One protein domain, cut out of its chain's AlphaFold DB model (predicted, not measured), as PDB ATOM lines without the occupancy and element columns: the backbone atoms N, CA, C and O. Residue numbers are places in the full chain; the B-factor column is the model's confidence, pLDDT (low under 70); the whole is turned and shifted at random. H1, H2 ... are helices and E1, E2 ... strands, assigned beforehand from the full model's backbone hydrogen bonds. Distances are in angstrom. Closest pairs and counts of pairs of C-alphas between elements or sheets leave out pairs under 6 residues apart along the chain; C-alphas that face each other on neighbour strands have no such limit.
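What this domain is: This is residues 6 to 71 of the 149 residues of an uncharacterized protein of Rhodobacteraceae bacterium R_SAG3 (UniProt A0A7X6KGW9). A strongly twisted sheet of four strands has one long helix, H1, packed over one face and running along the strands, with no named helix on the other face: two layers, helix and sheet. The strands make a meander, each the antiparallel neighbour of the one before, in the order E1, E2, E3, E4, and residues 6 to 7 fold back beside E1. The printed part has 66 residues with four named strands and then one named helix, a mixed class. It is compact, with a radius of gyration of the C-alphas of 11.6 A, yet elongated, spanning 38 by 20 by 19 A.

How they stand to each other: Residues 6 to 7 pair antiparallel with residues 10 to 11 of E1, residues 10 to 13, an edge strand. E1 and E2, residues 16 to 24, form a hairpin, with N 11 and O 19 2.9 A apart. E2 and E3, residues 28 to 33, form a hairpin, with N 30 and O 22 at 2.7 A. E3 and E4, residues 40 to 46, the other edge strand, form a hairpin, with N 31 and O 43 at 2.9 A. H1, residues 49 to 68, is on the sheet at a height of 6.4 A, over E2 and E3, at 14 degrees to E3 on the local plane. Its closest C-alphas to E3 are those of Ala 52 and Ala 31, 5.4 A apart. Every O i to N i+4 pair in H1 is within hydrogen-bond range.

Where its parts are: E1 begins at C-alpha 10, (-1.466, 35.624, -43.609). E2 is 24.1 A long, E3 17.0 A and E4 15.4 A. H1, 28.1 A long, ends at C-alpha 68, (-0.356, 16.043, -34.571).

The domain as a whole: The C-alphas farthest apart, of Asp 26 and Gly 69, are 38.8 A apart. The printed part has no cut and no long link. Residues 37 and 68 to 69 have pLDDT under 70.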
ATOM      1  N   TRP A   6       2.804  36.022 -38.331       90.44
ATOM      2  CA  TRP A   6       1.977  36.830 -39.220       90.44
ATOM      3  C   TRP A   6       2.850  37.605 -40.206       90.44
ATOM      4  O   TRP A   6       3.719  38.370 -39.796       90.44
ATOM      5  N   LEU A   7       2.572  37.463 -41.501       90.12
ATOM      6  CA  LEU A   7       3.092  38.337 -42.551       90.12
ATOM      7  C   LEU A   7       1.897  38.998 -43.238       90.12
ATOM      8  O   LEU A   7       1.177  38.378 -44.029       90.12
ATOM      9  N   GLY A   8       1.641  40.252 -42.860       91.06
ATOM     10  CA  GLY A   8       0.435  40.978 -43.250       91.06
ATOM     11  C   GLY A   8      -0.840  40.219 -42.838       91.06
ATOM     12  O   GLY A   8      -1.009  39.929 -41.647       91.06
ATOM     13  N   PRO A   9      -1.733  39.878 -43.788       93.31
ATOM     14  CA  PRO A   9      -2.991  39.192 -43.504       93.31
ATOM     15  C   PRO A   9      -2.869  37.661 -43.432       93.31
ATOM     16  O   PRO A   9      -3.884  36.980 -43.327       93.31
ATOM     17  N   ARG A  10      -1.669  37.082 -43.550       93.56
ATOM     18  CA  ARG A  10      -1.466  35.624 -43.609       93.56
ATOM     19  C   ARG A  10      -0.692  35.123 -42.395       93.56
ATOM     20  O   ARG A  10       0.288  35.746 -41.990       93.56
ATOM     21  N   LEU A  11      -1.113  33.979 -41.860       90.50
ATOM     22  CA  LEU A  11      -0.439  33.267 -40.778       90.50
ATOM     23  C   LEU A  11       0.373  32.100 -41.342       90.50
ATOM     24  O   LEU A  11      -0.165  31.262 -42.070       90.50
ATOM     25  N   PHE A  12       1.644  32.025 -40.960       85.69
ATOM     26  CA  PHE A  12       2.587  31.009 -41.408       85.69
ATOM     27  C   PHE A  12       3.038  30.105 -40.268       85.69
ATOM     28  O   PHE A  12       3.326  30.573 -39.170       85.69
ATOM     29  N   LEU A  13       3.179  28.817 -40.573       80.31
ATOM     30  CA  LEU A  13       3.932  27.854 -39.777       80.31
ATOM     31  C   LEU A  13       5.091  27.350 -40.642       80.31
ATOM     32  O   LEU A  13       4.880  26.680 -41.656       80.31
ATOM     33  N   GLY A  14       6.319  27.742 -40.302       78.50
ATOM     34  CA  GLY A  14       7.457  27.573 -41.205       78.50
ATOM     35  C   GLY A  14       7.248  28.362 -42.505       78.50
ATOM     36  O   GLY A  14       7.189  29.585 -42.477       78.50
ATOM     37  N   CYS A  15       7.121  27.668 -43.643       75.12
ATOM     38  CA  CYS A  15       6.819  28.291 -44.949       75.12
ATOM     39  C   CYS A  15       5.376  28.044 -45.417       75.12
ATOM     40  O   CYS A  15       5.007  28.472 -46.508       75.12
ATOM     41  N   THR A  16       4.567  27.345 -44.623       78.38
ATOM     42  CA  THR A  16       3.206  26.964 -45.004       78.38
ATOM     43  C   THR A  16       2.220  27.993 -44.479       78.38
ATOM     44  O   THR A  16       2.238  28.317 -43.290       78.38
ATOM     45  N   VAL A  17       1.336  28.490 -45.345       86.62
ATOM     46  CA  VAL A  17       0.221  29.343 -44.923       86.62
ATOM     47  C   VAL A  17      -0.823  28.463 -44.239       86.62
ATOM     48  O   VAL A  17      -1.390  27.573 -44.863       86.62
ATOM     49  N   ILE A  18      -1.092  28.719 -42.963       86.69
ATOM     50  CA  ILE A  18      -2.030  27.930 -42.144       86.69
ATOM     51  C   ILE A  18      -3.313  28.694 -41.792       86.69
ATOM     52  O   ILE A  18      -4.281  28.109 -41.301       86.69
ATOM     53  N   GLY A  19      -3.353  29.994 -42.082       91.06
ATOM     54  CA  GLY A  19      -4.543  30.820 -41.929       91.06
ATOM     55  C   GLY A  19      -4.409  32.173 -42.614       91.06
ATOM     56  O   GLY A  19      -3.323  32.573 -43.045       91.06
ATOM     57  N   LYS A  20      -5.533  32.873 -42.728       95.00
ATOM     58  CA  LYS A  20      -5.624  34.179 -43.377       95.00
ATOM     59  C   LYS A  20      -6.729  35.007 -42.735       95.00
ATOM     60  O   LYS A  20      -7.715  34.456 -42.253       95.00
ATOM     61  N   ILE A  21      -6.568  36.321 -42.768       95.06
ATOM     62  CA  ILE A  21      -7.657  37.267 -42.564       95.06
ATOM     63  C   ILE A  21      -7.926  38.055 -43.844       95.06
ATOM     64  O   ILE A  21      -7.017  38.328 -44.628       95.06
ATOM     65  N   GLU A  22      -9.174  38.434 -44.058       93.00
ATOM     66  CA  GLU A  22      -9.582  39.306 -45.159       93.00
ATOM     67  C   GLU A  22     -10.494  40.401 -44.625       93.00
ATOM     68  O   GLU A  22     -11.193  40.193 -43.637       93.00
ATOM     69  N   ARG A  23     -10.475  41.575 -45.254       88.81
ATOM     70  CA  ARG A  23     -11.414  42.650 -44.942       88.81
ATOM     71  C   ARG A  23     -12.384  42.789 -46.099       88.81
ATOM     72  O   ARG A  23     -11.960  43.070 -47.218       88.81
ATOM     73  N   GLU A  24     -13.664  42.652 -45.809       85.38
ATOM     74  CA  GLU A  24     -14.731  42.995 -46.737       85.38
ATOM     75  C   GLU A  24     -15.239  44.398 -46.393       85.38
ATOM     76  O   GLU A  24     -15.351  44.757 -45.217       85.38
ATOM     77  N   LYS A  25     -15.485  45.230 -47.413       73.75
ATOM     78  CA  LYS A  25     -15.806  46.654 -47.210       73.75
ATOM     79  C   LYS A  25     -17.054  46.856 -46.346       73.75
ATOM     80  O   LYS A  25     -17.030  47.729 -45.484       73.75
ATOM     81  N   ASP A  26     -18.055  45.994 -46.515       77.38
ATOM     82  CA  ASP A  26     -19.375  46.132 -45.884       77.38
ATOM     83  C   ASP A  26     -19.620  45.118 -44.749       77.38
ATOM     84  O   ASP A  26     -20.616  45.192 -44.029       77.38
ATOM     85  N   HIS A  27     -18.696  44.171 -44.559       75.31
ATOM     86  CA  HIS A  27     -18.879  42.995 -43.698       75.31
ATOM     87  C   HIS A  27     -17.683  42.745 -42.763       75.31
ATOM     88  O   HIS A  27     -17.453  41.638 -42.282       75.31
ATOM     89  N   GLY A  28     -16.905  43.789 -42.462       87.69
ATOM     90  CA  GLY A  28     -15.827  43.724 -41.473       87.69
ATOM     91  C   GLY A  28     -14.728  42.718 -41.833       87.69
ATOM     92  O   GLY A  28     -14.378  42.536 -43.000       87.69
ATOM     93  N   TRP A  29     -14.127  42.098 -40.816       91.25
ATOM     94  CA  TRP A  29     -13.045  41.134 -41.000       91.25
ATOM     95  C   TRP A  29     -13.547  39.687 -41.054       91.25
ATOM     96  O   TRP A  29     -14.412  39.260 -40.287       91.25
ATOM     97  N   PHE A  30     -12.919  38.914 -41.927       92.62
ATOM     98  CA  PHE A  30     -13.099  37.485 -42.112       92.62
ATOM     99  C   PHE A  30     -11.863  36.768 -41.611       92.62
ATOM    100  O   PHE A  30     -10.738  37.154 -41.922       92.62
ATOM    101  N   ALA A  31     -12.077  35.701 -40.854       93.31
ATOM    102  CA  ALA A  31     -11.029  34.822 -40.379       93.31
ATOM    103  C   ALA A  31     -11.157  33.471 -41.087       93.31
ATOM    104  O   ALA A  31     -12.225  32.854 -41.093       93.31
ATOM    105  N   MET A  32     -10.057  33.001 -41.669       92.62
ATOM    106  CA  MET A  32      -9.962  31.732 -42.380       92.62
ATOM    107  C   MET A  32      -8.843  30.881 -41.793       92.62
ATOM    108  O   MET A  32      -7.758  31.379 -41.484       92.62
ATOM    109  N   SER A  33      -9.076  29.576 -41.700       89.69
ATOM    110  CA  SER A  33      -8.026  28.603 -41.406       89.69
ATOM    111  C   SER A  33      -7.886  27.621 -42.566       89.69
ATOM    112  O   SER A  33      -8.858  27.285 -43.244       89.69
ATOM    113  N   TYR A  34      -6.648  27.199 -42.811       86.25
ATOM    114  CA  TYR A  34      -6.303  26.244 -43.863       86.25
ATOM    115  C   TYR A  34      -5.974  24.857 -43.313       86.25
ATOM    116  O   TYR A  34      -5.796  23.929 -44.088       86.25
ATOM    117  N   LEU A  35      -5.920  24.675 -41.992       81.19
ATOM    118  CA  LEU A  35      -5.763  23.353 -41.378       81.19
ATOM    119  C   LEU A  35      -7.126  22.644 -41.327       81.19
ATOM    120  O   LEU A  35      -8.115  23.321 -41.062       81.19
ATOM    121  N   PRO A  36      -7.239  21.319 -41.531       70.12
ATOM    122  CA  PRO A  36      -6.166  20.351 -41.773       70.12
ATOM    123  C   PRO A  36      -5.725  20.211 -43.245       70.12
ATOM    124  O   PRO A  36      -5.103  19.220 -43.599       70.12
ATOM    125  N   GLY A  37      -6.036  21.170 -44.116       69.25
ATOM    126  CA  GLY A  37      -5.636  21.150 -45.529       69.25
ATOM    127  C   GLY A  37      -6.639  21.833 -46.460       69.25
ATOM    128  O   GLY A  37      -6.299  22.142 -47.598       69.25
ATOM    129  N   ALA A  38      -7.859  22.101 -45.978       73.00
ATOM    130  CA  ALA A  38      -8.901  22.785 -46.737       73.00
ATOM    131  C   ALA A  38      -9.239  24.167 -46.139       73.00
ATOM    132  O   ALA A  38      -9.364  24.298 -44.911       73.00
ATOM    133  N   PRO A  39      -9.424  25.196 -46.991       83.56
ATOM    134  CA  PRO A  39      -9.858  26.513 -46.554       83.56
ATOM    135  C   PRO A  39     -11.269  26.456 -45.980       83.56
ATOM    136  O   PRO A  39     -12.204  26.011 -46.637       83.56
ATOM    137  N   HIS A  40     -11.430  26.958 -44.761       86.06
ATOM    138  CA  HIS A  40     -12.741  27.127 -44.149       86.06
ATOM    139  C   HIS A  40     -12.793  28.436 -43.360       86.06
ATOM    140  O   HIS A  40     -11.806  28.889 -42.768       86.06
ATOM    141  N   VAL A  41     -13.968  29.058 -43.378       90.12
ATOM    142  CA  VAL A  41     -14.228  30.303 -42.657       90.12
ATOM    143  C   VAL A  41     -14.516  29.964 -41.200       90.12
ATOM    144  O   VAL A  41     -15.392  29.156 -40.910       90.12
ATOM    145  N   ILE A  42     -13.767  30.581 -40.291       91.75
ATOM    146  CA  ILE A  42     -13.898  30.397 -38.837       91.75
ATOM    147  C   ILE A  42     -14.550  31.600 -38.154       91.75
ATOM    148  O   ILE A  42     -14.998  31.488 -37.018       91.75
ATOM    149  N   GLY A  43     -14.640  32.739 -38.842       89.25
ATOM    150  CA  GLY A  43     -15.379  33.904 -38.371       89.25
ATOM    151  C   GLY A  43     -15.666  34.891 -39.500       89.25
ATOM    152  O   GLY A  43     -14.887  34.998 -40.449       89.25
ATOM    153  N   ARG A  44     -16.799  35.588 -39.389       91.44
ATOM    154  CA  ARG A  44     -17.282  36.636 -40.305       91.44
ATOM    155  C   ARG A  44     -17.685  37.863 -39.492       91.44
ATOM    156  O   ARG A  44     -17.972  37.710 -38.306       91.44
ATOM    157  N   ASN A  45     -17.755  39.036 -40.124       89.31
ATOM    158  CA  ASN A  45     -18.195  40.281 -39.482       89.31
ATOM    159  C   ASN A  45     -17.411  40.625 -38.209       89.31
ATOM    160  O   ASN A  45     -17.962  41.151 -37.246       89.31
ATOM    161  N   ILE A  46     -16.113  40.311 -38.186       90.44
ATOM    162  CA  ILE A  46     -15.268  40.577 -37.025       90.44
ATOM    163  C   ILE A  46     -14.914  42.067 -37.011       90.44
ATOM    164  O   ILE A  46     -14.456  42.629 -38.004       90.44
ATOM    165  N   GLU A  47     -15.114  42.703 -35.861       88.88
ATOM    166  CA  GLU A  47     -14.997  44.157 -35.686       88.88
ATOM    167  C   GLU A  47     -13.581  44.699 -35.924       88.88
ATOM    168  O   GLU A  47     -13.411  45.852 -36.318       88.88
ATOM    169  N   SER A  48     -12.547  43.890 -35.677       91.81
ATOM    170  CA  SER A  48     -11.157  44.337 -35.751       91.81
ATOM    171  C   SER A  48     -10.206  43.273 -36.286       91.81
ATOM    172  O   SER A  48     -10.409  42.067 -36.118       91.81
ATOM    173  N   GLU A  49      -9.111  43.748 -36.882       91.50
ATOM    174  CA  GLU A  49      -8.025  42.908 -37.386       91.50
ATOM    175  C   GLU A  49      -7.421  42.047 -36.270       91.50
ATOM    176  O   GLU A  49      -7.170  40.860 -36.460       91.50
ATOM    177  N   VAL A  50      -7.232  42.635 -35.084       92.81
ATOM    178  CA  VAL A  50      -6.645  41.960 -33.918       92.81
ATOM    179  C   VAL A  50      -7.508  40.774 -33.494       92.81
ATOM    180  O   VAL A  50      -6.998  39.660 -33.383       92.81
ATOM    181  N   LYS A  51      -8.827  40.973 -33.365       92.31
ATOM    182  CA  LYS A  51      -9.766  39.890 -33.033       92.31
ATOM    183  C   LYS A  51      -9.764  38.799 -34.106       92.31
ATOM    184  O   LYS A  51      -9.797  37.614 -33.778       92.31
ATOM    185  N   ALA A  52      -9.681  39.175 -35.384       92.19
ATOM    186  CA  ALA A  52      -9.617  38.210 -36.478       92.19
ATOM    187  C   ALA A  52      -8.327  37.372 -36.416       92.19
ATOM    188  O   ALA A  52      -8.385  36.146 -36.530       92.19
ATOM    189  N   LYS A  53      -7.175  38.005 -36.156       94.00
ATOM    190  CA  LYS A  53      -5.888  37.316 -35.973       94.00
ATOM    191  C   LYS A  53      -5.911  36.367 -34.778       94.00
ATOM    192  O   LYS A  53      -5.469  35.226 -34.905       94.00
ATOM    193  N   GLU A  54      -6.455  36.794 -33.642       93.00
ATOM    194  CA  GLU A  54      -6.600  35.942 -32.456       93.00
ATOM    195  C   GLU A  54      -7.450  34.700 -32.735       93.00
ATOM    196  O   GLU A  54      -7.106  33.597 -32.305       93.00
ATOM    197  N   LEU A  55      -8.541  34.858 -33.485       92.75
ATOM    198  CA  LEU A  55      -9.446  33.763 -33.823       92.75
ATOM    199  C   LEU A  55      -8.767  32.739 -34.750       92.75
ATOM    200  O   LEU A  55      -8.858  31.530 -34.514       92.75
ATOM    201  N   VAL A  56      -7.996  33.212 -35.737       91.88
ATOM    202  CA  VAL A  56      -7.140  32.355 -36.577       91.88
ATOM    203  C   VAL A  56      -6.082  31.632 -35.742       91.88
ATOM    204  O   VAL A  56      -5.908  30.426 -35.912       91.88
ATOM    205  N   MET A  57      -5.423  32.319 -34.806       91.69
ATOM    206  CA  MET A  57      -4.405  31.717 -33.937       91.69
ATOM    207  C   MET A  57      -4.977  30.620 -33.034       91.69
ATOM    208  O   MET A  57      -4.405  29.533 -32.961       91.69
ATOM    209  N   LYS A  58      -6.127  30.859 -32.392       91.12
ATOM    210  CA  LYS A  58      -6.812  29.854 -31.560       91.12
ATOM    211  C   LYS A  58      -7.210  28.623 -32.376       91.12
ATOM    212  O   LYS A  58      -6.989  27.493 -31.938       91.12
ATOM    213  N   SER A  59      -7.752  28.834 -33.577       88.75
ATOM    214  CA  SER A  59      -8.098  27.736 -34.488       88.75
ATOM    215  C   SER A  59      -6.859  26.935 -34.894       88.75
ATOM    216  O   SER A  59      -6.867  25.708 -34.805       88.75
ATOM    217  N   ALA A  60      -5.768  27.613 -35.261       86.62
ATOM    218  CA  ALA A  60      -4.515  26.964 -35.630       86.62
ATOM    219  C   ALA A  60      -3.949  26.106 -34.489       86.62
ATOM    220  O   ALA A  60      -3.613  24.947 -34.711       86.62
ATOM    221  N   GLN A  61      -3.909  26.632 -33.263       85.50
ATOM    222  CA  GLN A  61      -3.442  25.887 -32.090       85.50
ATOM    223  C   GLN A  61      -4.282  24.633 -31.828       85.50
ATOM    224  O   GLN A  61      -3.729  23.546 -31.652       85.50
ATOM    225  N   SER A  62      -5.612  24.775 -31.838       84.62
ATOM    226  CA  SER A  62      -6.541  23.659 -31.635       84.62
ATOM    227  C   SER A  62      -6.357  22.570 -32.698       84.62
ATOM    228  O   SER A  62      -6.234  21.388 -32.376       84.62
ATOM    229  N   ARG A  63      -6.247  22.966 -33.972       82.62
ATOM    230  CA  ARG A  63      -6.092  22.030 -35.094       82.62
ATOM    231  C   ARG A  63      -4.722  21.365 -35.125       82.62
ATOM    232  O   ARG A  63      -4.662  20.170 -35.382       82.62
ATOM    233  N   CYS A  64      -3.646  22.081 -34.804       75.75
ATOM    234  CA  CYS A  64      -2.324  21.471 -34.648       75.75
ATOM    235  C   CYS A  64      -2.341  20.383 -33.563       75.75
ATOM    236  O   CYS A  64      -1.843  19.285 -33.800       75.75
ATOM    237  N   LYS A  65      -2.990  20.646 -32.421       74.44
ATOM    238  CA  LYS A  65      -3.157  19.643 -31.361       74.44
ATOM    239  C   LYS A  65      -3.971  18.437 -31.831       74.44
ATOM    240  O   LYS A  65      -3.587  17.310 -31.545       74.44
ATOM    241  N   ALA A  66      -5.062  18.662 -32.561       72.44
ATOM    242  CA  ALA A  66      -5.906  17.584 -33.070       72.44
ATOM    243  C   ALA A  66      -5.210  16.721 -34.139       72.44
ATOM    244  O   ALA A  66      -5.373  15.508 -34.138       72.44
ATOM    245  N   MET A  67      -4.438  17.333 -35.043       71.19
ATOM    246  CA  MET A  67      -3.777  16.626 -36.147       71.19
ATOM    247  C   MET A  67      -2.514  15.889 -35.717       71.19
ATOM    248  O   MET A  67      -2.259  14.785 -36.184       71.19
ATOM    249  N   PHE A  68      -1.703  16.522 -34.873       67.69
ATOM    250  CA  PHE A  68      -0.356  16.043 -34.571       67.69
ATOM    251  C   PHE A  68      -0.218  15.523 -33.138       67.69
ATOM    252  O   PHE A  68       0.849  15.045 -32.774       67.69
ATOM    253  N   GLY A  69      -1.252  15.653 -32.298       68.12
ATOM    254  CA  GLY A  69      -1.192  15.286 -30.878       68.12
ATOM    255  C   GLY A  69      -0.265  16.174 -30.042       68.12
ATOM    256  O   GLY A  69      -0.077  15.923 -28.854       68.12
ATOM    257  N   VAL A  70       0.309  17.222 -30.639       70.50
ATOM    258  CA  VAL A  70       1.347  18.061 -30.033       70.50
ATOM    259  C   VAL A  70       0.982  19.542 -30.079       70.50
ATOM    260  O   VAL A  70       0.080  19.968 -30.803       70.50
ATOM    261  N   THR A  71       1.678  20.356 -29.287       76.00
ATOM    262  CA  THR A  71       1.488  21.810 -29.313       76.00
ATOM    263  C   THR A  71       1.992  22.400 -30.635       76.00
ATOM    264  O   THR A  71       2.791  21.797 -31.353       76.00
TER     265      THR A  71